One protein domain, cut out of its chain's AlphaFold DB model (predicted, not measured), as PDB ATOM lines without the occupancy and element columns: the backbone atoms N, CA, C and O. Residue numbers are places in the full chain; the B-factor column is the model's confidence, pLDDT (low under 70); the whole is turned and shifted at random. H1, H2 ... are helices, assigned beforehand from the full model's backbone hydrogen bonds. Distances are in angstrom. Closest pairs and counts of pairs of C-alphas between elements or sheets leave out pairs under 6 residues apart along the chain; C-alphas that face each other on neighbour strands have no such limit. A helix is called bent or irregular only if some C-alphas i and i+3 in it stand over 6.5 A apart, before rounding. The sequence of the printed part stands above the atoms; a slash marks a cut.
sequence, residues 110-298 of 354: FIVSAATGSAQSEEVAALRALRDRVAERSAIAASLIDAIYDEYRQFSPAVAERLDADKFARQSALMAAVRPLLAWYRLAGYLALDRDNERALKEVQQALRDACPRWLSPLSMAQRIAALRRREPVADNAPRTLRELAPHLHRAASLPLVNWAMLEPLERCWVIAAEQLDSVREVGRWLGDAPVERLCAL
ATOM      1  N   PHE A 110     486.359 356.488 375.504       79.31
ATOM      2  CA  PHE A 110     485.750 357.585 376.292       79.31
ATOM      3  C   PHE A 110     484.946 357.170 377.542       79.31
ATOM      4  O   PHE A 110     485.237 357.611 378.648       79.31
ATOM      5  N   ILE A 111     483.939 356.304 377.386       86.38
ATOM      6  CA  ILE A 111     483.049 355.888 378.489       86.38
ATOM      7  C   ILE A 111     483.817 355.115 379.565       86.38
ATOM      8  O   ILE A 111     483.500 355.234 380.745       86.38
ATOM      9  N   VAL A 112     484.800 354.308 379.161       86.44
ATOM     10  CA  VAL A 112     485.577 353.482 380.092       86.44
ATOM     11  C   VAL A 112     486.488 354.377 380.913       86.44
ATOM     12  O   VAL A 112     486.418 354.293 382.133       86.44
ATOM     13  N   SER A 113     487.233 355.279 380.264       79.25
ATOM     14  CA  SER A 113     488.082 356.260 380.948       79.25
ATOM     15  C   SER A 113     487.286 357.104 381.946       79.25
ATOM     16  O   SER A 113     487.677 357.203 383.101       79.25
ATOM     17  N   ALA A 114     486.116 357.624 381.555       77.00
ATOM     18  CA  ALA A 114     485.273 358.417 382.456       77.00
ATOM     19  C   ALA A 114     484.722 357.592 383.636       77.00
ATOM     20  O   ALA A 114     484.679 358.051 384.781       77.00
ATOM     21  N   ALA A 115     484.313 356.342 383.389       80.44
ATOM     22  CA  ALA A 115     483.782 355.461 384.429       80.44
ATOM     23  C   ALA A 115     484.851 355.012 385.437       80.44
ATOM     24  O   ALA A 115     484.548 354.844 386.621       80.44
ATOM     25  N   THR A 116     486.087 354.805 384.986       72.81
ATOM     26  CA  THR A 116     487.222 354.417 385.838       72.81
ATOM     27  C   THR A 116     487.879 355.635 386.480       72.81
ATOM     28  O   THR A 116     488.430 355.521 387.576       72.81
ATOM     29  N   GLY A 117     487.736 356.800 385.847       66.31
ATOM     30  CA  GLY A 117     488.404 358.046 386.198       66.31
ATOM     31  C   GLY A 117     489.869 358.088 385.774       66.31
ATOM     32  O   GLY A 117     490.597 358.864 386.374       66.31
ATOM     33  N   SER A 118     490.287 357.222 384.838       67.69
ATOM     34  CA  SER A 118     491.653 357.162 384.310       67.69
ATOM     35  C   SER A 118     491.680 356.521 382.920       67.69
ATOM     36  O   SER A 118     491.240 355.384 382.720       67.69
ATOM     37  N   ALA A 119     492.295 357.207 381.952       67.88
ATOM     38  CA  ALA A 119     492.579 356.662 380.617       67.88
ATOM     39  C   ALA A 119     493.696 355.593 380.589       67.88
ATOM     40  O   ALA A 119     494.041 355.081 379.515       67.88
ATOM     41  N   GLN A 120     494.279 355.281 381.748       69.06
ATOM     42  CA  GLN A 120     495.318 354.268 381.942       69.06
ATOM     43  C   GLN A 120     494.851 353.106 382.828       69.06
ATOM     44  O   GLN A 120     495.651 352.229 383.136       69.06
ATOM     45  N   SER A 121     493.567 353.071 383.200       74.69
ATOM     46  CA  SER A 121     493.034 352.027 384.072       74.69
ATOM     47  C   SER A 121     493.205 350.625 383.480       74.69
ATOM     48  O   SER A 121     493.289 350.442 382.258       74.69
ATOM     49  N   GLU A 122     493.160 349.609 384.343       79.69
ATOM     50  CA  GLU A 122     493.240 348.199 383.939       79.69
ATOM     51  C   GLU A 122     492.163 347.827 382.911       79.69
ATOM     52  O   GLU A 122     492.405 347.044 381.988       79.69
ATOM     53  N   GLU A 123     490.961 348.401 383.027       85.06
ATOM     54  CA  GLU A 123     489.897 348.186 382.051       85.06
ATOM     55  C   GLU A 123     490.244 348.768 380.673       85.06
ATOM     56  O   GLU A 123     490.036 348.093 379.661       85.06
ATOM     57  N   VAL A 124     490.805 349.981 380.615       83.50
ATOM     58  CA  VAL A 124     491.227 350.601 379.349       83.50
ATOM     59  C   VAL A 124     492.388 349.820 378.731       83.50
ATOM     60  O   VAL A 124     492.357 349.511 377.537       83.50
ATOM     61  N   ALA A 125     493.388 349.458 379.535       81.12
ATOM     62  CA  ALA A 125     494.538 348.679 379.090       81.12
ATOM     63  C   ALA A 125     494.110 347.314 378.530       81.12
ATOM     64  O   ALA A 125     494.541 346.929 377.442       81.12
ATOM     65  N   ALA A 126     493.199 346.615 379.212       84.56
ATOM     66  CA  ALA A 126     492.694 345.323 378.765       84.56
ATOM     67  C   ALA A 126     491.916 345.409 377.438       84.56
ATOM     68  O   ALA A 126     492.067 344.529 376.590       84.56
ATOM     69  N   LEU A 127     491.109 346.457 377.232       89.31
ATOM     70  CA  LEU A 127     490.391 346.664 375.967       89.31
ATOM     71  C   LEU A 127     491.342 346.987 374.812       89.31
ATOM     72  O   LEU A 127     491.180 346.433 373.724       89.31
ATOM     73  N   ARG A 128     492.345 347.843 375.051       86.50
ATOM     74  CA  ARG A 128     493.383 348.164 374.058       86.50
ATOM     75  C   ARG A 128     494.171 346.912 373.674       86.50
ATOM     76  O   ARG A 128     494.234 346.588 372.495       86.50
ATOM     77  N   ALA A 129     494.641 346.144 374.656       85.75
ATOM     78  CA  ALA A 129     495.364 344.900 374.411       85.75
ATOM     79  C   ALA A 129     494.529 343.882 373.617       85.75
ATOM     80  O   ALA A 129     495.044 343.239 372.705       85.75
ATOM     81  N   LEU A 130     493.234 343.738 373.922       86.19
ATOM     82  CA  LEU A 130     492.358 342.854 373.151       86.19
ATOM     83  C   LEU A 130     492.183 343.339 371.707       86.19
ATOM     84  O   LEU A 130     492.295 342.530 370.788       86.19
ATOM     85  N   ARG A 131     491.926 344.637 371.500       86.38
ATOM     86  CA  ARG A 131     491.825 345.232 370.159       86.38
ATOM     87  C   ARG A 131     493.085 344.955 369.349       86.38
ATOM     88  O   ARG A 131     492.979 344.486 368.220       86.38
ATOM     89  N   ASP A 132     494.247 345.234 369.927       84.69
ATOM     90  CA  ASP A 132     495.528 345.129 369.232       84.69
ATOM     91  C   ASP A 132     495.799 343.665 368.841       84.69
ATOM     92  O   ASP A 132     496.076 343.376 367.679       84.69
ATOM     93  N   ARG A 133     495.546 342.712 369.750       85.12
ATOM     94  CA  ARG A 133     495.624 341.270 369.456       85.12
ATOM     95  C   ARG A 133     494.659 340.816 368.358       85.12
ATOM     96  O   ARG A 133     495.004 339.944 367.561       85.12
ATOM     97  N   VAL A 134     493.436 341.351 368.319       79.94
ATOM     98  CA  VAL A 134     492.472 341.040 367.249       79.94
ATOM     99  C   VAL A 134     492.966 341.593 365.911       79.94
ATOM    100  O   VAL A 134     492.892 340.891 364.901       79.94
ATOM    101  N   ALA A 135     493.510 342.811 365.906       78.25
ATOM    102  CA  ALA A 135     494.031 343.449 364.705       78.25
ATOM    103  C   ALA A 135     495.257 342.721 364.133       78.25
ATOM    104  O   ALA A 135     495.334 342.521 362.922       78.25
ATOM    105  N   GLU A 136     496.157 342.237 364.993       79.00
ATOM    106  CA  GLU A 136     497.299 341.397 364.601       79.00
ATOM    107  C   GLU A 136     496.871 340.088 363.921       79.00
ATOM    108  O   GLU A 136     497.589 339.550 363.079       79.00
ATOM    109  N   ARG A 137     495.702 339.554 364.289       73.75
ATOM    110  CA  ARG A 137     495.212 338.257 363.809       73.75
ATOM    111  C   ARG A 137     494.341 338.365 362.564       73.75
ATOM    112  O   ARG A 137     494.323 337.431 361.768       73.75
ATOM    113  N   SER A 138     493.590 339.453 362.399       71.81
ATOM    114  CA  SER A 138     492.613 339.583 361.317       71.81
ATOM    115  C   SER A 138     492.379 341.034 360.912       71.81
ATOM    116  O   SER A 138     491.744 341.801 361.635       71.81
ATOM    117  N   ALA A 139     492.779 341.385 359.687       70.94
ATOM    118  CA  ALA A 139     492.520 342.704 359.107       70.94
ATOM    119  C   ALA A 139     491.016 343.017 358.985       70.94
ATOM    120  O   ALA A 139     490.596 344.153 359.186       70.94
ATOM    121  N   ILE A 140     490.181 342.007 358.708       72.38
ATOM    122  CA  ILE A 140     488.725 342.188 358.611       72.38
ATOM    123  C   ILE A 140     488.118 342.431 359.996       72.38
ATOM    124  O   ILE A 140     487.243 343.283 360.139       72.38
ATOM    125  N   ALA A 141     488.595 341.726 361.027       76.00
ATOM    126  CA  ALA A 141     488.163 341.994 362.395       76.00
ATOM    127  C   ALA A 141     488.643 343.375 362.876       76.00
ATOM    128  O   ALA A 141     487.881 344.069 363.542       76.00
ATOM    129  N   ALA A 142     489.845 343.808 362.477       79.38
ATOM    130  CA  ALA A 142     490.329 345.169 362.715       79.38
ATOM    131  C   ALA A 142     489.392 346.212 362.085       79.38
ATOM    132  O   ALA A 142     488.903 347.094 362.780       79.38
ATOM    133  N   SER A 143     489.036 346.038 360.806       78.12
ATOM    134  CA  SER A 143     488.089 346.925 360.114       78.12
ATOM    135  C   SER A 143     486.700 346.935 360.761       78.12
ATOM    136  O   SER A 143     486.031 347.967 360.773       78.12
ATOM    137  N   LEU A 144     486.248 345.800 361.311       83.31
ATOM    138  CA  LEU A 144     485.008 345.753 362.088       83.31
ATOM    139  C   LEU A 144     485.115 346.594 363.358       83.31
ATOM    140  O   LEU A 144     484.185 347.333 363.670       83.31
ATOM    141  N   ILE A 145     486.236 346.497 364.071       84.94
ATOM    142  CA  ILE A 145     486.487 347.309 365.260       84.94
ATOM    143  C   ILE A 145     486.512 348.800 364.905       84.94
ATOM    144  O   ILE A 145     485.862 349.584 365.594       84.94
ATOM    145  N   ASP A 146     487.168 349.189 363.813       83.31
ATOM    146  CA  ASP A 146     487.194 350.584 363.356       83.31
ATOM    147  C   ASP A 146     485.783 351.106 363.050       83.31
ATOM    148  O   ASP A 146     485.388 352.166 363.541       83.31
ATOM    149  N   ALA A 147     484.967 350.317 362.345       85.88
ATOM    150  CA  ALA A 147     483.579 350.673 362.054       85.88
ATOM    151  C   ALA A 147     482.714 350.791 363.329       85.88
ATOM    152  O   ALA A 147     481.832 351.650 363.410       85.88
ATOM    153  N   ILE A 148     482.964 349.960 364.350       90.06
ATOM    154  CA  ILE A 148     482.323 350.103 365.668       90.06
ATOM    155  C   ILE A 148     482.759 351.415 366.326       90.06
ATOM    156  O   ILE A 148     481.910 352.115 366.878       90.06
ATOM    157  N   TYR A 149     484.047 351.771 366.265       87.62
ATOM    158  CA  TYR A 149     484.550 353.029 366.819       87.62
ATOM    159  C   TYR A 149     483.921 354.251 366.140       87.62
ATOM    160  O   TYR A 149     483.600 355.223 366.825       87.62
ATOM    161  N   ASP A 150     483.679 354.202 364.833       87.88
ATOM    162  CA  ASP A 150     483.021 355.289 364.103       87.88
ATOM    163  C   ASP A 150     481.586 355.538 364.582       87.88
ATOM    164  O   ASP A 150     481.183 356.688 364.760       87.88
ATOM    165  N   GLU A 151     480.810 354.483 364.848       93.00
ATOM    166  CA  GLU A 151     479.496 354.625 365.485       93.00
ATOM    167  C   GLU A 151     479.628 355.045 366.960       93.00
ATOM    168  O   GLU A 151     478.902 355.923 367.432       93.00
ATOM    169  N   TYR A 152     480.592 354.481 367.689       92.19
ATOM    170  CA  TYR A 152     480.822 354.768 369.103       92.19
ATOM    171  C   TYR A 152     481.087 356.253 369.373       92.19
ATOM    172  O   TYR A 152     480.468 356.839 370.267       92.19
ATOM    173  N   ARG A 153     481.947 356.891 368.568       88.88
ATOM    174  CA  ARG A 153     482.295 358.319 368.699       88.88
ATOM    175  C   ARG A 153     481.089 359.255 368.550       88.88
ATOM    176  O   ARG A 153     481.149 360.392 369.005       88.88
ATOM    177  N   GLN A 154     479.974 358.799 367.972       89.94
ATOM    178  CA  GLN A 154     478.783 359.633 367.770       89.94
ATOM    179  C   GLN A 154     477.977 359.896 369.048       89.94
ATOM    180  O   GLN A 154     477.119 360.784 369.050       89.94
ATOM    181  N   PHE A 155     478.193 359.118 370.111       91.69
ATOM    182  CA  PHE A 155     477.450 359.267 371.367       91.69
ATOM    183  C   PHE A 155     478.345 359.251 372.609       91.69
ATOM    184  O   PHE A 155     477.980 359.846 373.624       91.69
ATOM    185  N   SER A 156     479.496 358.580 372.547       90.62
ATOM    186  CA  SER A 156     480.326 358.322 373.720       90.62
ATOM    187  C   SER A 156     480.924 359.559 374.398       90.62
ATOM    188  O   SER A 156     480.966 359.522 375.628       90.62
ATOM    189  N   PRO A 157     481.293 360.665 373.708       85.81
ATOM    190  CA  PRO A 157     481.815 361.851 374.391       85.81
ATOM    191  C   PRO A 157     480.789 362.494 375.331       85.81
ATOM    192  O   PRO A 157     481.105 362.792 376.475       85.81
ATOM    193  N   ALA A 158     479.532 362.614 374.891       85.94
ATOM    194  CA  ALA A 158     478.467 363.199 375.710       85.94
ATOM    195  C   ALA A 158     478.100 362.316 376.917       85.94
ATOM    196  O   ALA A 158     477.756 362.814 377.987       85.94
ATOM    197  N   VAL A 159     478.187 360.989 376.762       88.81
ATOM    198  CA  VAL A 159     478.036 360.068 377.898       88.81
ATOM    199  C   VAL A 159     479.203 360.230 378.871       88.81
ATOM    200  O   VAL A 159     478.962 360.329 380.069       88.81
ATOM    201  N   ALA A 160     480.440 360.273 378.370       85.06
ATOM    202  CA  ALA A 160     481.645 360.419 379.182       85.06
ATOM    203  C   ALA A 160     481.623 361.713 380.009       85.06
ATOM    204  O   ALA A 160     481.720 361.636 381.226       85.06
ATOM    205  N   GLU A 161     481.334 362.858 379.385       80.69
ATOM    206  CA  GLU A 161     481.191 364.152 380.068       80.69
ATOM    207  C   GLU A 161     480.183 364.083 381.228       80.69
ATOM    208  O   GLU A 161     480.411 364.597 382.328       80.69
ATOM    209  N   ARG A 162     479.059 363.386 381.020       80.75
ATOM    210  CA  ARG A 162     478.035 363.248 382.057       80.75
ATOM    211  C   ARG A 162     478.467 362.342 383.201       80.75
ATOM    212  O   ARG A 162     478.092 362.612 384.343       80.75
ATOM    213  N   LEU A 163     479.213 361.280 382.901       78.00
ATOM    214  CA  LEU A 163     479.838 360.441 383.919       78.00
ATOM    215  C   LEU A 163     480.876 361.255 384.690       78.00
ATOM    216  O   LEU A 163     480.899 361.191 385.917       78.00
ATOM    217  N   ASP A 164     481.661 362.090 384.015       69.12
ATOM    218  CA  ASP A 164     482.693 362.876 384.673       69.12
ATOM    219  C   ASP A 164     482.130 363.844 385.715       69.12
ATOM    220  O   ASP A 164     482.695 363.987 386.804       69.12
ATOM    221  N   ALA A 165     480.955 364.407 385.455       68.75
ATOM    222  CA  ALA A 165     480.280 365.307 386.380       68.75
ATOM    223  C   ALA A 165     479.740 364.638 387.668       68.75
ATOM    224  O   ALA A 165     479.403 365.352 388.615       68.75
ATOM    225  N   ASP A 166     479.614 363.306 387.739       68.75
ATOM    226  CA  ASP A 166     478.936 362.621 388.852       68.75
ATOM    227  C   ASP A 166     479.643 361.319 389.275       68.75
ATOM    228  O   ASP A 166     479.575 360.286 388.611       68.75
ATOM    229  N   LYS A 167     480.264 361.330 390.463       64.69
ATOM    230  CA  LYS A 167     480.974 360.166 391.030       64.69
ATOM    231  C   LYS A 167     480.088 358.923 391.184       64.69
ATOM    232  O   LYS A 167     480.575 357.808 390.980       64.69
ATOM    233  N   PHE A 168     478.809 359.081 391.531       66.50
ATOM    234  CA  PHE A 168     477.879 357.951 391.631       66.50
ATOM    235  C   PHE A 168     477.520 357.414 390.247       66.50
ATOM    236  O   PHE A 168     477.398 356.198 390.079       66.50
ATOM    237  N   ALA A 169     477.408 358.295 389.249       73.44
ATOM    238  CA  ALA A 169     477.227 357.906 387.857       73.44
ATOM    239  C   ALA A 169     478.421 357.101 387.336       73.44
ATOM    240  O   ALA A 169     478.204 356.029 386.774       73.44
ATOM    241  N   ARG A 170     479.661 357.556 387.587       76.38
ATOM    242  CA  ARG A 170     480.891 356.825 387.218       76.38
ATOM    243  C   ARG A 170     480.887 355.413 387.783       76.38
ATOM    244  O   ARG A 170     480.988 354.446 387.034       76.38
ATOM    245  N   GLN A 171     480.683 355.291 389.098       73.25
ATOM    246  CA  GLN A 171     480.669 353.991 389.766       73.25
ATOM    247  C   GLN A 171     479.541 353.102 389.231       73.25
ATOM    248  O   GLN A 171     479.747 351.916 388.979       73.25
ATOM    249  N   SER A 172     478.357 353.676 389.013       77.88
ATOM    250  CA  SER A 172     477.225 352.945 388.447       77.88
ATOM    251  C   SER A 172     477.540 352.449 387.039       77.88
ATOM    252  O   SER A 172     477.325 351.277 386.769       77.88
ATOM    253  N   ALA A 173     478.109 353.276 386.158       85.38
ATOM    254  CA  ALA A 173     478.503 352.871 384.807       85.38
ATOM    255  C   ALA A 173     479.613 351.810 384.816       85.38
ATOM    256  O   ALA A 173     479.553 350.848 384.045       85.38
ATOM    257  N   LEU A 174     480.584 351.937 385.724       81.94
ATOM    258  CA  LEU A 174     481.669 350.975 385.884       81.94
ATOM    259  C   LEU A 174     481.128 349.577 386.212       81.94
ATOM    260  O   LEU A 174     481.512 348.589 385.585       81.94
ATOM    261  N   MET A 175     480.212 349.499 387.178       82.31
ATOM    262  CA  MET A 175     479.643 348.237 387.656       82.31
ATOM    263  C   MET A 175     478.527 347.704 386.758       82.31
ATOM    264  O   MET A 175     478.427 346.499 386.553       82.31
ATOM    265  N   ALA A 176     477.686 348.592 386.232       88.56
ATOM    266  CA  ALA A 176     476.514 348.227 385.453       88.56
ATOM    267  C   ALA A 176     476.846 347.890 383.999       88.56
ATOM    268  O   ALA A 176     476.111 347.108 383.403       88.56
ATOM    269  N   ALA A 177     477.896 348.493 383.425       93.19
ATOM    270  CA  ALA A 177     478.187 348.420 381.994       93.19
ATOM    271  C   ALA A 177     479.633 348.021 381.679       93.19
ATOM    272  O   ALA A 177     479.847 347.022 380.996       93.19
ATOM    273  N   VAL A 178     480.624 348.769 382.173       92.56
ATOM    274  CA  VAL A 178     482.029 348.599 381.755       92.56
ATOM    275  C   VAL A 178     482.582 347.231 382.145       92.56
ATOM    276  O   VAL A 178     483.121 346.530 381.292       92.56
ATOM    277  N   ARG A 179     482.435 346.817 383.408       90.88
ATOM    278  CA  ARG A 179     482.955 345.524 383.883       90.88
ATOM    279  C   ARG A 179     482.237 344.319 383.265       90.88
ATOM    280  O   ARG A 179     482.949 343.421 382.813       90.88
ATOM    281  N   PRO A 180     480.890 344.287 383.172       95.50
ATOM    282  CA  PRO A 180     480.188 343.253 382.409       95.50
ATOM    283  C   PRO A 180     480.686 343.137 380.966       95.50
ATOM    284  O   PRO A 180     481.044 342.046 380.528       95.50
ATOM    285  N   LEU A 181     480.802 344.265 380.254       97.00
ATOM    286  CA  LEU A 181     481.286 344.282 378.873       97.00
ATOM    287  C   LEU A 181     482.729 343.803 378.750       97.00
ATOM    288  O   LEU A 181     483.030 342.981 377.891       97.00
ATOM    289  N   LEU A 182     483.622 344.262 379.624       94.69
ATOM    290  CA  LEU A 182     485.006 343.804 379.618       94.69
ATOM    291  C   LEU A 182     485.096 342.291 379.849       94.69
ATOM    292  O   LEU A 182     485.856 341.611 379.162       94.69
ATOM    293  N   ALA A 183     484.321 341.749 380.790       93.62
ATOM    294  CA  ALA A 183     484.310 340.315 381.049       93.62
ATOM    295  C   ALA A 183     483.750 339.518 379.857       93.62
ATOM    296  O   ALA A 183     484.303 338.474 379.506       93.62
ATOM    297  N   TRP A 184     482.723 340.045 379.184       96.75
ATOM    298  CA  TRP A 184     482.209 339.486 377.934       96.75
ATOM    299  C   TRP A 184     483.284 339.450 376.848       96.75
ATOM    300  O   TRP A 184     483.527 338.401 376.253       96.75
ATOM    301  N   TYR A 185     483.976 340.567 376.623       95.19
ATOM    302  CA  TYR A 185     485.020 340.648 375.606       95.19
ATOM    303  C   TYR A 185     486.244 339.795 375.944       95.19
ATOM    304  O   TYR A 185     486.865 339.255 375.036       95.19
ATOM    305  N   ARG A 186     486.579 339.604 377.225       93.19
ATOM    306  CA  ARG A 186     487.627 338.656 377.643       93.19
ATOM    307  C   ARG A 186     487.255 337.218 377.293       93.19
ATOM    308  O   ARG A 186     488.095 336.501 376.757       93.19
ATOM    309  N   LEU A 187     486.007 336.809 377.536       92.69
ATOM    310  CA  LEU A 187     485.527 335.491 377.114       92.69
ATOM    311  C   LEU A 187     485.499 335.375 375.583       92.69
ATOM    312  O   LEU A 187     485.931 334.361 375.046       92.69
ATOM    313  N   ALA A 188     485.069 336.419 374.871       91.19
ATOM    314  CA  ALA A 188     485.110 336.446 373.412       91.19
ATOM    315  C   ALA A 188     486.544 336.329 372.873       91.19
ATOM    316  O   ALA A 188     486.793 335.537 371.971       91.19
ATOM    317  N   GLY A 189     487.492 337.060 373.464       88.94
ATOM    318  CA  GLY A 189     488.914 336.988 373.143       88.94
ATOM    319  C   GLY A 189     489.487 335.599 373.396       88.94
ATOM    320  O   GLY A 189     490.142 335.055 372.518       88.94
ATOM    321  N   TYR A 190     489.163 334.977 374.533       88.25
ATOM    322  CA  TYR A 190     489.553 333.594 374.812       88.25
ATOM    323  C   TYR A 190     489.005 332.628 373.749       88.25
ATOM    324  O   TYR A 190     489.750 331.836 373.173       88.25
ATOM    325  N   LEU A 191     487.706 332.722 373.447       84.94
ATOM    326  CA  LEU A 191     487.050 331.861 372.466       84.94
ATOM    327  C   LEU A 191     487.530 332.112 371.037       84.94
ATOM    328  O   LEU A 191     487.450 331.191 370.234       84.94
ATOM    329  N   ALA A 192     487.990 333.309 370.697       80.62
ATOM    330  CA  ALA A 192     488.492 333.609 369.362       80.62
ATOM    331  C   ALA A 192     489.992 333.308 369.219       80.62
ATOM    332  O   ALA A 192     490.421 332.910 368.142       80.62
ATOM    333  N   LEU A 193     490.788 333.484 370.281       82.12
ATOM    334  CA  LEU A 193     492.250 333.569 370.180       82.12
ATOM    335  C   LEU A 193     493.024 332.494 370.969       82.12
ATOM    336  O   LEU A 193     494.139 332.181 370.562       82.12
ATOM    337  N   ASP A 194     492.479 331.938 372.064       78.75
ATOM    338  CA  ASP A 194     493.267 331.239 373.107       78.75
ATOM    339  C   ASP A 194     492.678 329.877 373.572       78.75
ATOM    340  O   ASP A 194     492.879 329.466 374.717       78.75
ATOM    341  N   ARG A 195     491.937 329.161 372.713       70.94
ATOM    342  CA  ARG A 195     491.066 328.003 373.055       70.94
ATOM    343  C   ARG A 195     491.681 326.790 373.764       70.94
ATOM    344  O   ARG A 195     490.938 325.906 374.186       70.94
ATOM    345  N   ASP A 196     492.994 326.731 373.925       76.50
ATOM    346  CA  ASP A 196     493.691 325.505 374.323       76.50
ATOM    347  C   ASP A 196     493.908 325.372 375.842       76.50
ATOM    348  O   ASP A 196     494.612 324.474 376.303       76.50
ATOM    349  N   ASN A 197     493.310 326.253 376.654       80.75
ATOM    350  CA  ASN A 197     493.546 326.292 378.101       80.75
ATOM    351  C   ASN A 197     492.247 326.241 378.924       80.75
ATOM    352  O   ASN A 197     491.629 327.272 379.190       80.75
ATOM    353  N   GLU A 198     491.849 325.048 379.376       83.75
ATOM    354  CA  GLU A 198     490.615 324.827 380.155       83.75
ATOM    355  C   GLU A 198     490.585 325.618 381.477       83.75
ATOM    356  O   GLU A 198     489.528 326.070 381.925       83.75
ATOM    357  N   ARG A 199     491.746 325.817 382.112       83.75
ATOM    358  CA  ARG A 199     491.835 326.614 383.339       83.75
ATOM    359  C   ARG A 199     491.524 328.081 383.052       83.75
ATOM    360  O   ARG A 199     490.692 328.661 383.745       83.75
ATOM    361  N   ALA A 200     492.125 328.637 382.003       83.12
ATOM    362  CA  ALA A 200     491.844 330.000 381.574       83.12
ATOM    363  C   ALA A 200     490.365 330.177 381.190       83.12
ATOM    364  O   ALA A 200     489.773 331.188 381.555       83.12
ATOM    365  N   LEU A 201     489.730 329.172 380.561       87.38
ATOM    366  CA  LEU A 201     488.286 329.192 380.286       87.38
ATOM    367  C   LEU A 201     487.464 329.344 381.572       87.38
ATOM    368  O   LEU A 201     486.591 330.210 381.657       87.38
ATOM    369  N   LYS A 202     487.747 328.521 382.588       85.50
ATOM    370  CA  LYS A 202     487.040 328.582 383.879       85.50
ATOM    371  C   LYS A 202     487.221 329.943 384.551       85.50
ATOM    372  O   LYS A 202     486.251 330.483 385.082       85.50
ATOM    373  N   GLU A 203     488.425 330.509 384.484       85.38
ATOM    374  CA  GLU A 203     488.746 331.832 385.031       85.38
ATOM    375  C   GLU A 203     487.951 332.946 384.325       85.38
ATOM    376  O   GLU A 203     487.298 333.746 385.000       85.38
ATOM    377  N   VAL A 204     487.899 332.971 382.985       87.44
ATOM    378  CA  VAL A 204     487.130 334.001 382.256       87.44
ATOM    379  C   VAL A 204     485.613 333.838 382.414       87.44
ATOM    380  O   VAL A 204     484.899 334.836 382.523       87.44
ATOM    381  N   GLN A 205     485.096 332.606 382.505       89.00
ATOM    382  CA  GLN A 205     483.677 332.368 382.794       89.00
ATOM    383  C   GLN A 205     483.300 332.832 384.202       89.00
ATOM    384  O   GLN A 205     482.212 333.375 384.405       89.00
ATOM    385  N   GLN A 206     484.184 332.612 385.179       83.75
ATOM    386  CA  GLN A 206     483.974 333.082 386.541       83.75
ATOM    387  C   GLN A 206     484.000 334.611 386.604       83.75
ATOM    388  O   GLN A 206     483.084 335.199 387.174       83.75
ATOM    389  N   ALA A 207     484.956 335.254 385.927       84.75
ATOM    390  CA  ALA A 207     485.018 336.711 385.837       84.75
ATOM    391  C   ALA A 207     483.736 337.323 385.243       84.75
ATOM    392  O   ALA A 207     483.271 338.350 385.732       84.75
ATOM    393  N   LEU A 208     483.124 336.684 384.236       89.19
ATOM    394  CA  LEU A 208     481.841 337.130 383.677       89.19
ATOM    395  C   LEU A 208     480.689 337.031 384.685       89.19
ATOM    396  O   LEU A 208     479.874 337.950 384.769       89.19
ATOM    397  N   ARG A 209     480.632 335.950 385.474       84.38
ATOM    398  CA  ARG A 209     479.632 335.811 386.546       84.38
ATOM    399  C   ARG A 209     479.816 336.874 387.627       84.38
ATOM    400  O   ARG A 209     478.837 337.478 388.057       84.38
ATOM    401  N   ASP A 210     481.056 337.126 388.026       82.19
ATOM    402  CA  ASP A 210     481.380 338.084 389.088       82.19
ATOM    403  C   ASP A 210     481.197 339.543 388.642       82.19
ATOM    404  O   ASP A 210     480.910 340.414 389.467       82.19
ATOM    405  N   ALA A 211     481.294 339.817 387.337       87.88
ATOM    406  CA  ALA A 211     481.075 341.145 386.774       87.88
ATOM    407  C   ALA A 211     479.624 341.641 386.911       87.88
ATOM    408  O   ALA A 211     479.399 342.849 386.863       87.88
ATOM    409  N   CYS A 212     478.655 340.739 387.115       89.62
ATOM    410  CA  CYS A 212     477.234 341.053 387.288       89.62
ATOM    411  C   CYS A 212     476.778 340.744 388.728       89.62
ATOM    412  O   CYS A 212     476.199 339.685 388.992       89.62
ATOM    413  N   PRO A 213     477.033 341.638 389.699       81.94
ATOM    414  CA  PRO A 213     476.796 341.337 391.103       81.94
ATOM    415  C   PRO A 213     475.308 341.161 391.429       81.94
ATOM    416  O   PRO A 213     474.450 341.952 391.033       81.94
ATOM    417  N   ARG A 214     475.005 340.155 392.257       84.94
ATOM    418  CA  ARG A 214     473.627 339.792 392.644       84.94
ATOM    419  C   ARG A 214     472.845 340.926 393.308       84.94
ATOM    420  O   ARG A 214     471.636 341.019 393.117       84.94
ATOM    421  N   TRP A 215     473.515 341.796 394.063       81.38
ATOM    422  CA  TRP A 215     472.870 342.908 394.768       81.38
ATOM    423  C   TRP A 215     472.358 344.015 393.832       81.38
ATOM    424  O   TRP A 215     471.510 344.797 394.247       81.38
ATOM    425  N   LEU A 216     472.796 344.047 392.566       84.56
ATOM    426  CA  LEU A 216     472.212 344.914 391.534       84.56
ATOM    427  C   LEU A 216     470.936 344.333 390.903       84.56
ATOM    428  O   LEU A 216     470.350 344.978 390.042       84.56
ATOM    429  N   SER A 217     470.468 343.155 391.343       91.25
ATOM    430  CA  SER A 217     469.324 342.436 390.766       91.25
ATOM    431  C   SER A 217     469.503 342.179 389.259       91.25
ATOM    432  O   SER A 217     469.002 342.949 388.434       91.25
ATOM    433  N   PRO A 218     470.183 341.083 388.868       93.38
ATOM    434  CA  PRO A 218     470.499 340.817 387.467       93.38
ATOM    435  C   PRO A 218     469.299 340.856 386.516       93.38
ATOM    436  O   PRO A 218     469.389 341.443 385.442       93.38
ATOM    437  N   LEU A 219     468.149 340.327 386.946       93.12
ATOM    438  CA  LEU A 219     466.913 340.375 386.162       93.12
ATOM    439  C   LEU A 219     466.437 341.816 385.916       93.12
ATOM    440  O   LEU A 219     466.095 342.172 384.790       93.12
ATOM    441  N   SER A 220     466.453 342.663 386.950       91.81
ATOM    442  CA  SER A 220     466.056 344.071 386.825       91.81
ATOM    443  C   SER A 220     467.007 344.841 385.908       91.81
ATOM    444  O   SER A 220     466.572 345.688 385.129       91.81
ATOM    445  N   MET A 221     468.310 344.550 385.985       92.56
ATOM    446  CA  MET A 221     469.315 345.145 385.104       92.56
ATOM    447  C   MET A 221     469.107 344.728 383.648       92.56
ATOM    448  O   MET A 221     469.042 345.601 382.781       92.56
ATOM    449  N   ALA A 222     468.915 343.432 383.389       94.75
ATOM    450  CA  ALA A 222     468.626 342.914 382.056       94.75
ATOM    451  C   ALA A 222     467.393 343.598 381.441       94.75
ATOM    452  O   ALA A 222     467.460 344.097 380.321       94.75
ATOM    453  N   GLN A 223     466.299 343.718 382.202       93.06
ATOM    454  CA  GLN A 223     465.078 344.396 381.753       93.06
ATOM    455  C   GLN A 223     465.307 345.876 381.424       93.06
ATOM    456  O   GLN A 223     464.835 346.359 380.396       93.06
ATOM    457  N   ARG A 224     466.057 346.605 382.260       91.94
ATOM    458  CA  ARG A 224     466.373 348.023 382.012       91.94
ATOM    459  C   ARG A 224     467.212 348.205 380.751       91.94
ATOM    460  O   ARG A 224     466.939 349.111 379.970       91.94
ATOM    461  N   ILE A 225     468.211 347.353 380.536       93.94
ATOM    462  CA  ILE A 225     469.056 347.417 379.338       93.94
ATOM    463  C   ILE A 225     468.250 347.040 378.093       93.94
ATOM    464  O   ILE A 225     468.352 347.730 377.078       93.94
ATOM    465  N   ALA A 226     467.394 346.019 378.181       94.62
ATOM    466  CA  ALA A 226     466.491 345.640 377.100       94.62
ATOM    467  C   ALA A 226     465.545 346.790 376.712       94.62
ATOM    468  O   ALA A 226     465.359 347.049 375.523       94.62
ATOM    469  N   ALA A 227     464.997 347.517 377.692       93.44
ATOM    470  CA  ALA A 227     464.163 348.696 377.454       93.44
ATOM    471  C   ALA A 227     464.944 349.810 376.730       93.44
ATOM    472  O   ALA A 227     464.482 350.332 375.714       93.44
ATOM    473  N   LEU A 228     466.172 350.112 377.171       93.06
ATOM    474  CA  LEU A 228     467.044 351.102 376.515       93.06
ATOM    475  C   LEU A 228     467.381 350.708 375.070       93.06
ATOM    476  O   LEU A 228     467.331 351.550 374.174       93.06
ATOM    477  N   ARG A 229     467.676 349.425 374.821       94.81
ATOM    478  CA  ARG A 229     467.917 348.884 373.471       94.81
ATOM    479  C   ARG A 229     466.701 349.007 372.566       94.81
ATOM    480  O   ARG A 229     466.834 349.319 371.386       94.81
ATOM    481  N   ARG A 230     465.505 348.791 373.114       95.69
ATOM    482  CA  ARG A 230     464.231 348.990 372.404       95.69
ATOM    483  C   ARG A 230     463.857 350.467 372.266       95.69
ATOM    484  O   ARG A 230     462.917 350.775 371.538       95.69
ATOM    485  N   ARG A 231     464.633 351.370 372.880       95.31
ATOM    486  CA  ARG A 231     464.397 352.820 372.948       95.31
ATOM    487  C   ARG A 231     463.066 353.154 373.623       95.31
ATOM    488  O   ARG A 231     462.382 354.102 373.234       95.31
ATOM    489  N   GLU A 232     462.686 352.345 374.605       94.69
ATOM    490  CA  GLU A 232     461.496 352.562 375.420       94.69
ATOM    491  C   GLU A 232     461.704 353.746 376.380       94.69
ATOM    492  O   GLU A 232     462.827 354.001 376.822       94.69
ATOM    493  N   PRO A 233     460.642 354.485 376.741       90.81
ATOM    494  CA  PRO A 233     460.745 355.552 377.728       90.81
ATOM    495  C   PRO A 233     461.284 355.036 379.067       90.81
ATOM    496  O   PRO A 233     460.812 354.033 379.602       90.81
ATOM    497  N   VAL A 234     462.248 355.753 379.643       88.19
ATOM    498  CA  VAL A 234     462.747 355.446 380.987       88.19
ATOM    499  C   VAL A 234     461.718 355.905 382.017       88.19
ATOM    500  O   VAL A 234     461.311 357.063 382.006       88.19
ATOM    501  N   ALA A 235     461.318 355.002 382.914       84.12
ATOM    502  CA  ALA A 235     460.339 355.289 383.960       84.12
ATOM    503  C   ALA A 235     460.747 356.484 384.844       84.12
ATOM    504  O   ALA A 235     461.921 356.641 385.187       84.12
ATOM    505  N   ASP A 236     459.770 357.277 385.289       81.44
ATOM    506  CA  ASP A 236     460.010 358.492 386.085       81.44
ATOM    507  C   ASP A 236     460.717 358.217 387.421       81.44
ATOM    508  O   ASP A 236     461.473 359.052 387.923       81.44
ATOM    509  N   ASN A 237     460.520 357.020 387.979       81.25
ATOM    510  CA  ASN A 237     461.165 356.566 389.211       81.25
ATOM    511  C   ASN A 237     462.588 356.013 389.004       81.25
ATOM    512  O   ASN A 237     463.215 355.557 389.961       81.25
ATOM    513  N   ALA A 238     463.106 356.008 387.774       82.38
ATOM    514  CA  ALA A 238     464.469 355.583 387.508       82.38
ATOM    515  C   ALA A 238     465.492 356.566 388.113       82.38
ATOM    516  O   ALA A 238     465.213 357.771 388.222       82.38
ATOM    517  N   PRO A 239     466.705 356.079 388.451       81.06
ATOM    518  CA  PRO A 239     467.792 356.935 388.906       81.06
ATOM    519  C   PRO A 239     467.987 358.132 387.974       81.06
ATOM    520  O   PRO A 239     467.949 357.983 386.751       81.06
ATOM    521  N   ARG A 240     468.205 359.320 388.551       83.56
ATOM    522  CA  ARG A 240     468.363 360.573 387.795       83.56
ATOM    523  C   ARG A 240     469.405 360.436 386.684       83.56
ATOM    524  O   ARG A 240     469.109 360.768 385.544       83.56
ATOM    525  N   THR A 241     470.558 359.857 387.004       80.62
ATOM    526  CA  THR A 241     471.635 359.573 386.052       80.62
ATOM    527  C   THR A 241     471.149 358.767 384.849       80.62
ATOM    528  O   THR A 241     471.474 359.094 383.714       80.62
ATOM    529  N   LEU A 242     470.331 357.733 385.072       84.62
ATOM    530  CA  LEU A 242     469.808 356.911 383.984       84.62
ATOM    531  C   LEU A 242     468.864 357.716 383.084       84.62
ATOM    532  O   LEU A 242     468.950 357.603 381.866       84.62
ATOM    533  N   ARG A 243     468.000 358.553 383.670       88.38
ATOM    534  CA  ARG A 243     467.105 359.440 382.907       88.38
ATOM    535  C   ARG A 243     467.882 360.459 382.075       88.38
ATOM    536  O   ARG A 243     467.513 360.716 380.936       88.38
ATOM    537  N   GLU A 244     468.966 361.000 382.619       88.38
ATOM    538  CA  GLU A 244     469.827 361.966 381.929       88.38
ATOM    539  C   GLU A 244     470.651 361.322 380.805       88.38
ATOM    540  O   GLU A 244     470.835 361.932 379.758       88.38
ATOM    541  N   LEU A 245     471.100 360.076 380.980       90.00
ATOM    542  CA  LEU A 245     471.833 359.331 379.953       90.00
ATOM    543  C   LEU A 245     470.923 358.728 378.873       90.00
ATOM    544  O   LEU A 245     471.391 358.456 377.766       90.00
ATOM    545  N   ALA A 246     469.635 358.520 379.164       91.62
ATOM    546  CA  ALA A 246     468.701 357.817 378.286       91.62
ATOM    547  C   ALA A 246     468.678 358.328 376.833       91.62
ATOM    548  O   ALA A 246     468.752 357.489 375.935       91.62
ATOM    549  N   PRO A 247     468.655 359.646 376.541       92.50
ATOM    550  CA  PRO A 247     468.664 360.128 375.157       92.50
ATOM    551  C   PRO A 247     469.919 359.697 374.384       92.50
ATOM    552  O   PRO A 247     469.833 359.297 373.221       92.50
ATOM    553  N   HIS A 248     471.084 359.714 375.037       92.69
ATOM    554  CA  HIS A 248     472.347 359.275 374.440       92.69
ATOM    555  C   HIS A 248     472.375 357.757 374.238       92.69
ATOM    556  O   HIS A 248     472.832 357.280 373.199       92.69
ATOM    557  N   LEU A 249     471.823 356.994 375.185       92.62
ATOM    558  CA  LEU A 249     471.703 355.539 375.078       92.62
ATOM    559  C   LEU A 249     470.676 355.120 374.013       92.62
ATOM    560  O   LEU A 249     470.892 354.136 373.312       92.62
ATOM    561  N   HIS A 250     469.605 355.890 373.806       94.06
ATOM    562  CA  HIS A 250     468.664 355.672 372.705       94.06
ATOM    563  C   HIS A 250     469.300 355.950 371.344       94.06
ATOM    564  O   HIS A 250     469.039 355.223 370.380       94.06
ATOM    565  N   ARG A 251     470.169 356.967 371.260       93.81
ATOM    566  CA  ARG A 251     471.001 357.190 370.073       93.81
ATOM    567  C   ARG A 251     471.938 356.006 369.845       93.81
ATOM    568  O   ARG A 251     471.942 355.474 368.739       93.81
ATOM    569  N   ALA A 252     472.639 355.538 370.877       93.38
ATOM    570  CA  ALA A 252     473.487 354.346 370.802       93.38
ATOM    571  C   ALA A 252     472.710 353.108 370.313       93.38
ATOM    572  O   ALA A 252     473.177 352.390 369.440       93.38
ATOM    573  N   ALA A 253     471.483 352.903 370.796       94.88
ATOM    574  CA  ALA A 253     470.625 351.798 370.372       94.88
ATOM    575  C   ALA A 253     470.163 351.886 368.906       94.88
ATOM    576  O   ALA A 253     469.824 350.869 368.304       94.88
ATOM    577  N   SER A 254     470.152 353.084 368.313       95.62
ATOM    578  CA  SER A 254     469.840 353.266 366.888       95.62
ATOM    579  C   SER A 254     471.016 352.966 365.951       95.62
ATOM    580  O   SER A 254     470.808 352.788 364.752       95.62
ATOM    581  N   LEU A 255     472.232 352.894 366.497       95.25
ATOM    582  CA  LEU A 255     473.475 352.629 365.780       95.25
ATOM    583  C   LEU A 255     473.724 351.110 365.772       95.25
ATOM    584  O   LEU A 255     473.913 350.525 366.841       95.25
ATOM    585  N   PRO A 256     473.639 350.412 364.623       93.25
ATOM    586  CA  PRO A 256     473.521 348.955 364.667       93.25
ATOM    587  C   PRO A 256     474.810 348.218 365.050       93.25
ATOM    588  O   PRO A 256     474.711 347.157 365.664       93.25
ATOM    589  N   LEU A 257     475.996 348.751 364.732       92.62
ATOM    590  CA  LEU A 257     477.265 348.178 365.197       92.62
ATOM    591  C   LEU A 257     477.453 348.421 366.693       92.62
ATOM    592  O   LEU A 257     477.879 347.506 367.385       92.62
ATOM    593  N   VAL A 258     477.071 349.585 367.222       94.75
ATOM    594  CA  VAL A 258     477.078 349.844 368.676       94.75
ATOM    595  C   VAL A 258     476.062 348.968 369.405       94.75
ATOM    596  O   VAL A 258     476.370 348.407 370.458       94.75
ATOM    597  N   ASN A 259     474.856 348.804 368.863       94.94
ATOM    598  CA  ASN A 259     473.857 347.925 369.459       94.94
ATOM    599  C   ASN A 259     474.343 346.469 369.483       94.94
ATOM    600  O   ASN A 259     474.209 345.822 370.519       94.94
ATOM    601  N   TRP A 260     474.934 345.972 368.392       95.12
ATOM    602  CA  TRP A 260     475.512 344.625 368.348       95.12
ATOM    603  C   TRP A 260     476.749 344.491 369.241       95.12
ATOM    604  O   TRP A 260     476.860 343.514 369.967       95.12
ATOM    605  N   ALA A 261     477.679 345.445 369.210       94.38
ATOM    606  CA  ALA A 261     478.959 345.317 369.897       94.38
ATOM    607  C   ALA A 261     478.859 345.601 371.395       94.38
ATOM    608  O   ALA A 261     479.578 344.981 372.162       94.38
ATOM    609  N   MET A 262     477.985 346.519 371.819       95.38
ATOM    610  CA  MET A 262     477.912 346.976 373.207       95.38
ATOM    611  C   MET A 262     476.593 346.606 373.872       95.38
ATOM    612  O   MET A 262     476.582 345.907 374.877       95.38
ATOM    613  N   LEU A 263     475.458 347.088 373.362       95.88
ATOM    614  CA  LEU A 263     474.219 346.976 374.134       95.88
ATOM    615  C   LEU A 263     473.708 345.532 374.203       95.88
ATOM    616  O   LEU A 263     473.220 345.111 375.251       95.88
ATOM    617  N   GLU A 264     473.847 344.764 373.123       95.88
ATOM    618  CA  GLU A 264     473.469 343.355 373.096       95.88
ATOM    619  C   GLU A 264     474.297 342.493 374.058       95.88
ATOM    620  O   GLU A 264     473.687 341.854 374.921       95.88
ATOM    621  N   PRO A 265     475.642 342.488 373.990       97.25
ATOM    622  CA  PRO A 265     476.486 341.856 374.994       97.25
ATOM    623  C   PRO A 265     476.150 342.283 376.406       97.25
ATOM    624  O   PRO A 265     476.056 341.438 377.292       97.25
ATOM    625  N   LEU A 266     475.926 343.580 376.616       97.38
ATOM    626  CA  LEU A 266     475.607 344.098 377.931       97.38
ATOM    627  C   LEU A 266     474.305 343.489 378.465       97.38
ATOM    628  O   LEU A 266     474.306 342.960 379.572       97.38
ATOM    629  N   GLU A 267     473.219 343.485 377.685       96.75
ATOM    630  CA  GLU A 267     471.974 342.809 378.077       96.75
ATOM    631  C   GLU A 267     472.225 341.327 378.384       96.75
ATOM    632  O   GLU A 267     471.824 340.839 379.443       96.75
ATOM    633  N   ARG A 268     472.934 340.621 377.494       96.62
ATOM    634  CA  ARG A 268     473.200 339.185 377.641       96.62
ATOM    635  C   ARG A 268     474.028 338.856 378.877       96.62
ATOM    636  O   ARG A 268     473.748 337.843 379.505       96.62
ATOM    637  N   CYS A 269     474.983 339.698 379.276       96.69
ATOM    638  CA  CYS A 269     475.724 339.521 380.532       96.69
ATOM    639  C   CYS A 269     474.768 339.419 381.725       96.69
ATOM    640  O   CYS A 269     474.865 338.499 382.540       96.69
ATOM    641  N   TRP A 270     473.809 340.341 381.795       96.75
ATOM    642  CA  TRP A 270     472.840 340.393 382.885       96.75
ATOM    643  C   TRP A 270     471.812 339.260 382.813       96.75
ATOM    644  O   TRP A 270     471.450 338.720 383.857       96.75
ATOM    645  N   VAL A 271     471.401 338.840 381.611       96.38
ATOM    646  CA  VAL A 271     470.544 337.654 381.419       96.38
ATOM    647  C   VAL A 271     471.270 336.377 381.847       96.38
ATOM    648  O   VAL A 271     470.714 335.599 382.616       96.38
ATOM    649  N   ILE A 272     472.529 336.180 381.441       94.75
ATOM    650  CA  ILE A 272     473.357 335.044 381.880       94.75
ATOM    651  C   ILE A 272     473.446 335.014 383.408       94.75
ATOM    652  O   ILE A 272     473.293 333.957 384.011       94.75
ATOM    653  N   ALA A 273     473.660 336.163 384.049       92.56
ATOM    654  CA  ALA A 273     473.726 336.243 385.505       92.56
ATOM    655  C   ALA A 273     472.372 335.970 386.192       92.56
ATOM    656  O   ALA A 273     472.352 335.437 387.303       92.56
ATOM    657  N   ALA A 274     471.252 336.320 385.552       93.06
ATOM    658  CA  ALA A 274     469.904 336.089 386.069       93.06
ATOM    659  C   ALA A 274     469.446 334.630 385.912       93.06
ATOM    660  O   ALA A 274     468.900 334.050 386.848       93.06
ATOM    661  N   GLU A 275     469.681 334.042 384.740       92.31
ATOM    662  CA  GLU A 275     469.133 332.745 384.324       92.31
ATOM    663  C   GLU A 275     470.171 331.614 384.320       92.31
ATOM    664  O   GLU A 275     469.828 330.463 384.067       92.31
ATOM    665  N   GLN A 276     471.436 331.918 384.629       85.62
ATOM    666  CA  GLN A 276     472.554 330.963 384.638       85.62
ATOM    667  C   GLN A 276     472.754 330.257 383.288       85.62
ATOM    668  O   GLN A 276     473.061 329.066 383.232       85.62
ATOM    669  N   LEU A 277     472.581 331.002 382.193       90.50
ATOM    670  CA  LEU A 277     472.781 330.483 380.841       90.50
ATOM    671  C   LEU A 277     474.250 330.105 380.586       90.50
ATOM    672  O   LEU A 277     475.175 330.616 381.223       90.50
ATOM    673  N   ASP A 278     474.464 329.232 379.600       91.75
ATOM    674  CA  ASP A 278     475.801 328.859 379.138       91.75
ATOM    675  C   ASP A 278     476.482 330.047 378.440       91.75
ATOM    676  O   ASP A 278     476.192 330.379 377.287       91.75
ATOM    677  N   SER A 279     477.421 330.678 379.146       92.44
ATOM    678  CA  SER A 279     478.139 331.848 378.649       92.44
ATOM    679  C   SER A 279     478.979 331.574 377.404       92.44
ATOM    680  O   SER A 279     479.111 332.464 376.567       92.44
ATOM    681  N   VAL A 280     479.522 330.364 377.238       91.12
ATOM    682  CA  VAL A 280     480.323 330.018 376.052       91.12
ATOM    683  C   VAL A 280     479.426 329.966 374.829       91.12
ATOM    684  O   VAL A 280     479.762 330.537 373.791       91.12
ATOM    685  N   ARG A 281     478.255 329.341 374.966       88.88
ATOM    686  CA  ARG A 281     477.260 329.285 373.895       88.88
ATOM    687  C   ARG A 281     476.757 330.677 373.516       88.88
ATOM    688  O   ARG A 281     476.674 330.989 372.330       88.88
ATOM    689  N   GLU A 282     476.434 331.511 374.501       92.62
ATOM    690  CA  GLU A 282     475.898 332.854 374.261       92.62
ATOM    691  C   GLU A 282     476.917 333.785 373.587       92.62
ATOM    692  O   GLU A 282     476.565 334.475 372.624       92.62
ATOM    693  N   VAL A 283     478.179 333.768 374.039       91.94
ATOM    694  CA  VAL A 283     479.267 334.541 373.416       91.94
ATOM    695  C   VAL A 283     479.608 333.993 372.032       91.94
ATOM    696  O   VAL A 283     479.766 334.778 371.098       91.94
ATOM    697  N   GLY A 284     479.672 332.668 371.869       85.81
ATOM    698  CA  GLY A 284     479.928 332.024 370.578       85.81
ATOM    699  C   GLY A 284     478.885 332.398 369.523       85.81
ATOM    700  O   GLY A 284     479.246 332.783 368.413       85.81
ATOM    701  N   ARG A 285     477.602 332.400 369.900       86.50
ATOM    702  CA  ARG A 285     476.510 332.840 369.024       86.50
ATOM    703  C   ARG A 285     476.635 334.315 368.637       86.50
ATOM    704  O   ARG A 285     476.477 334.651 367.470       86.50
ATOM    705  N   TRP A 286     476.911 335.196 369.598       91.12
ATOM    706  CA  TRP A 286     477.089 336.628 369.325       91.12
ATOM    707  C   TRP A 286     478.256 336.896 368.368       91.12
ATOM    708  O   TRP A 286     478.120 337.692 367.437       91.12
ATOM    709  N   LEU A 287     479.369 336.187 368.575       85.75
ATOM    710  CA  LEU A 287     480.517 336.173 367.679       85.75
ATOM    711  C   LEU A 287     480.084 335.724 366.266       85.75
ATOM    712  O   LEU A 287     480.380 336.419 365.296       85.75
ATOM    713  N   GLY A 288     479.349 334.613 366.134       78.12
ATOM    714  CA  GLY A 288     478.850 334.114 364.841       78.12
ATOM    715  C   GLY A 288     477.855 335.051 364.140       78.12
ATOM    716  O   GLY A 288     477.778 335.096 362.909       78.12
ATOM    717  N   ASP A 289     477.129 335.858 364.912       85.12
ATOM    718  CA  ASP A 289     476.192 336.865 364.415       85.12
ATOM    719  C   ASP A 289     476.887 338.202 364.042       85.12
ATOM    720  O   ASP A 289     476.212 339.148 363.630       85.12
ATOM    721  N   ALA A 290     478.228 338.282 364.072       84.25
ATOM    722  CA  ALA A 290     478.983 339.494 363.731       84.25
ATOM    723  C   ALA A 290     478.562 340.113 362.379       84.25
ATOM    724  O   ALA A 290     478.461 339.392 361.384       84.25
ATOM    725  N   PRO A 291     478.310 341.437 362.306       84.62
ATOM    726  CA  PRO A 291     477.770 342.119 361.126       84.62
ATOM    727  C   PRO A 291     478.858 342.502 360.107       84.62
ATOM    728  O   PRO A 291     478.911 343.638 359.626       84.62
ATOM    729  N   VAL A 292     479.754 341.569 359.777       76.75
ATOM    730  CA  VAL A 292     480.894 341.814 358.870       76.75
ATOM    731  C   VAL A 292     480.466 342.218 357.454       76.75
ATOM    732  O   VAL A 292     481.210 342.890 356.749       76.75
ATOM    733  N   GLU A 293     479.245 341.882 357.038       74.06
ATOM    734  CA  GLU A 293     478.657 342.271 355.752       74.06
ATOM    735  C   GLU A 293     478.431 343.782 355.603       74.06
ATOM    736  O   GLU A 293     478.157 344.268 354.499       74.06
ATOM    737  N   ARG A 294     478.505 344.527 356.711       73.69
ATOM    738  CA  ARG A 294     478.377 345.988 356.727       73.69
ATOM    739  C   ARG A 294     479.703 346.685 356.415       73.69
ATOM    740  O   ARG A 294     479.709 347.899 356.230       73.69
ATOM    741  N   LEU A 295     480.805 345.939 356.317       70.00
ATOM    742  CA  LEU A 295     482.113 346.476 355.960       70.00
ATOM    743  C   LEU A 295     482.193 346.709 354.450       70.00
ATOM    744  O   LEU A 295     481.980 345.802 353.648       70.00
ATOM    745  N   CYS A 296     482.524 347.940 354.059       54.44
ATOM    746  CA  CYS A 296     482.558 348.368 352.657       54.44
ATOM    747  C   CYS A 296     483.711 347.749 351.840       54.44
ATOM    748  O   CYS A 296     483.744 347.912 350.625       54.44
ATOM    749  N   ALA A 297     484.645 347.048 352.490       55.16
ATOM    750  CA  ALA A 297     485.909 346.602 351.905       55.16
ATOM    751  C   ALA A 297     485.988 345.093 351.595       55.16
ATOM    752  O   ALA A 297     487.074 344.602 351.299       55.16
ATOM    753  N   LEU A 298     484.886 344.335 351.664       56.53
ATOM    754  CA  LEU A 298     484.930 342.910 351.308       56.53
ATOM    755  C   LEU A 298     485.234 342.754 349.801       56.53
ATOM    756  O   LEU A 298     484.431 343.216 348.985       56.53
TER     757      LEU A 298
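Overview. This is residues 110 to 298 of the 354 residues of the protein "Peptidase" of Burkholderiaceae bacterium (UniProt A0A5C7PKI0). Three helices side by side, H7, H9 and H10, alternate in direction with H9 in the middle, and H5b, paired with H6 in a hairpin, packs across H9 and H10; H2 packs along H5b, and residues 147 to 152 of H3 meet residues 257 to 261 of H9, the two helices about perpendicular. H1, H4, H5a and H8 gather at one end of this body. The printed part has 189 residues with ten named helices, H1 to H10 in order, and no named strand: the class is all helix, its packing part aligned and part crossed. It is compact, with a radius of gyration of the C-alphas of 16.0 A, and rounded, spanning 47 by 37 by 31 A.

Along the chain. H1, residues 110 to 116, begins with C-alpha 110 at (485.750, 357.585, 376.292). H2, residues 122 to 137, is 22.5 A long; H3 is residues 139 to 152 and H4 residues 156 to 164. H5, residues 167 to 193, was assigned as one helix by its hydrogen bonds but is bent, with C-alphas 176 and 179 7.2 A apart; its arms are H5a, residues 167 to 176, and H5b, residues 179 to 193, 20.4 A long. H6 is residues 198 to 210 and H7 residues 218 to 230. H8, residues 240 to 254, is 22.2 A long and irregular, with C-alphas 244 and 247 7.1 A apart. H9, residues 256 to 275, is 25.9 A long and only just irregular, with C-alphas 261 and 264 6.7 A apart, and has a kink of 28 degrees near residue 264. H10, residues 279 to 288, ends with C-alpha 288 at (478.850, 334.114, 364.841).

Arrangement. H9 touches H7 at a shallow tilt of 23 degrees, opposite ways, the closest C-alphas being those of Pro 218 and Ala 274, 5.0 A apart. H9 and H10 form a hairpin, closest at C-alphas 272 and 279, 6.6 A. Residues 180 to 184 of H5b touch residues 262 to 270 of H9, about perpendicular at 77 degrees, closest at C-alphas 181 and 266, 5.8 A. H5b and H6 form a hairpin, closest at C-alphas 183 and 208, 4.8 A. H2 touches H5b at a shallow tilt of 25 degrees, closest at C-alphas 130 and 189, 6.8 A. Residues 147 to 152 of H3 touch H9 at 89 degrees, about perpendicular, closest at C-alphas 148 and 257, 5.4 A. H4 touches H1, closest at C-alphas 160 and 111, 4.8 A, and residues 245 to 248 of H8, closest at C-alphas 159 and 245, 6.6 A. H6 and H7 are apart. Every O i to N i+4 pair is within hydrogen-bond range in H1, H2, H3, H4, H5a, H5b, H6, H7 and H10, against 9 of 11 in H8 and 14 of 16 in H9.

Size, cuts and confidence. The two C-alphas farthest apart, those of Asp 196 and Asp 236, are 48.6 A apart. The printed part has no cut, and no link is long. Residues 194 to 199, of which 198 and 199 belong to H6, stand free. The mean pLDDT of the printed part is 85.6; residues 117 to 120, 164 to 168 and 296 to 298 are under 70.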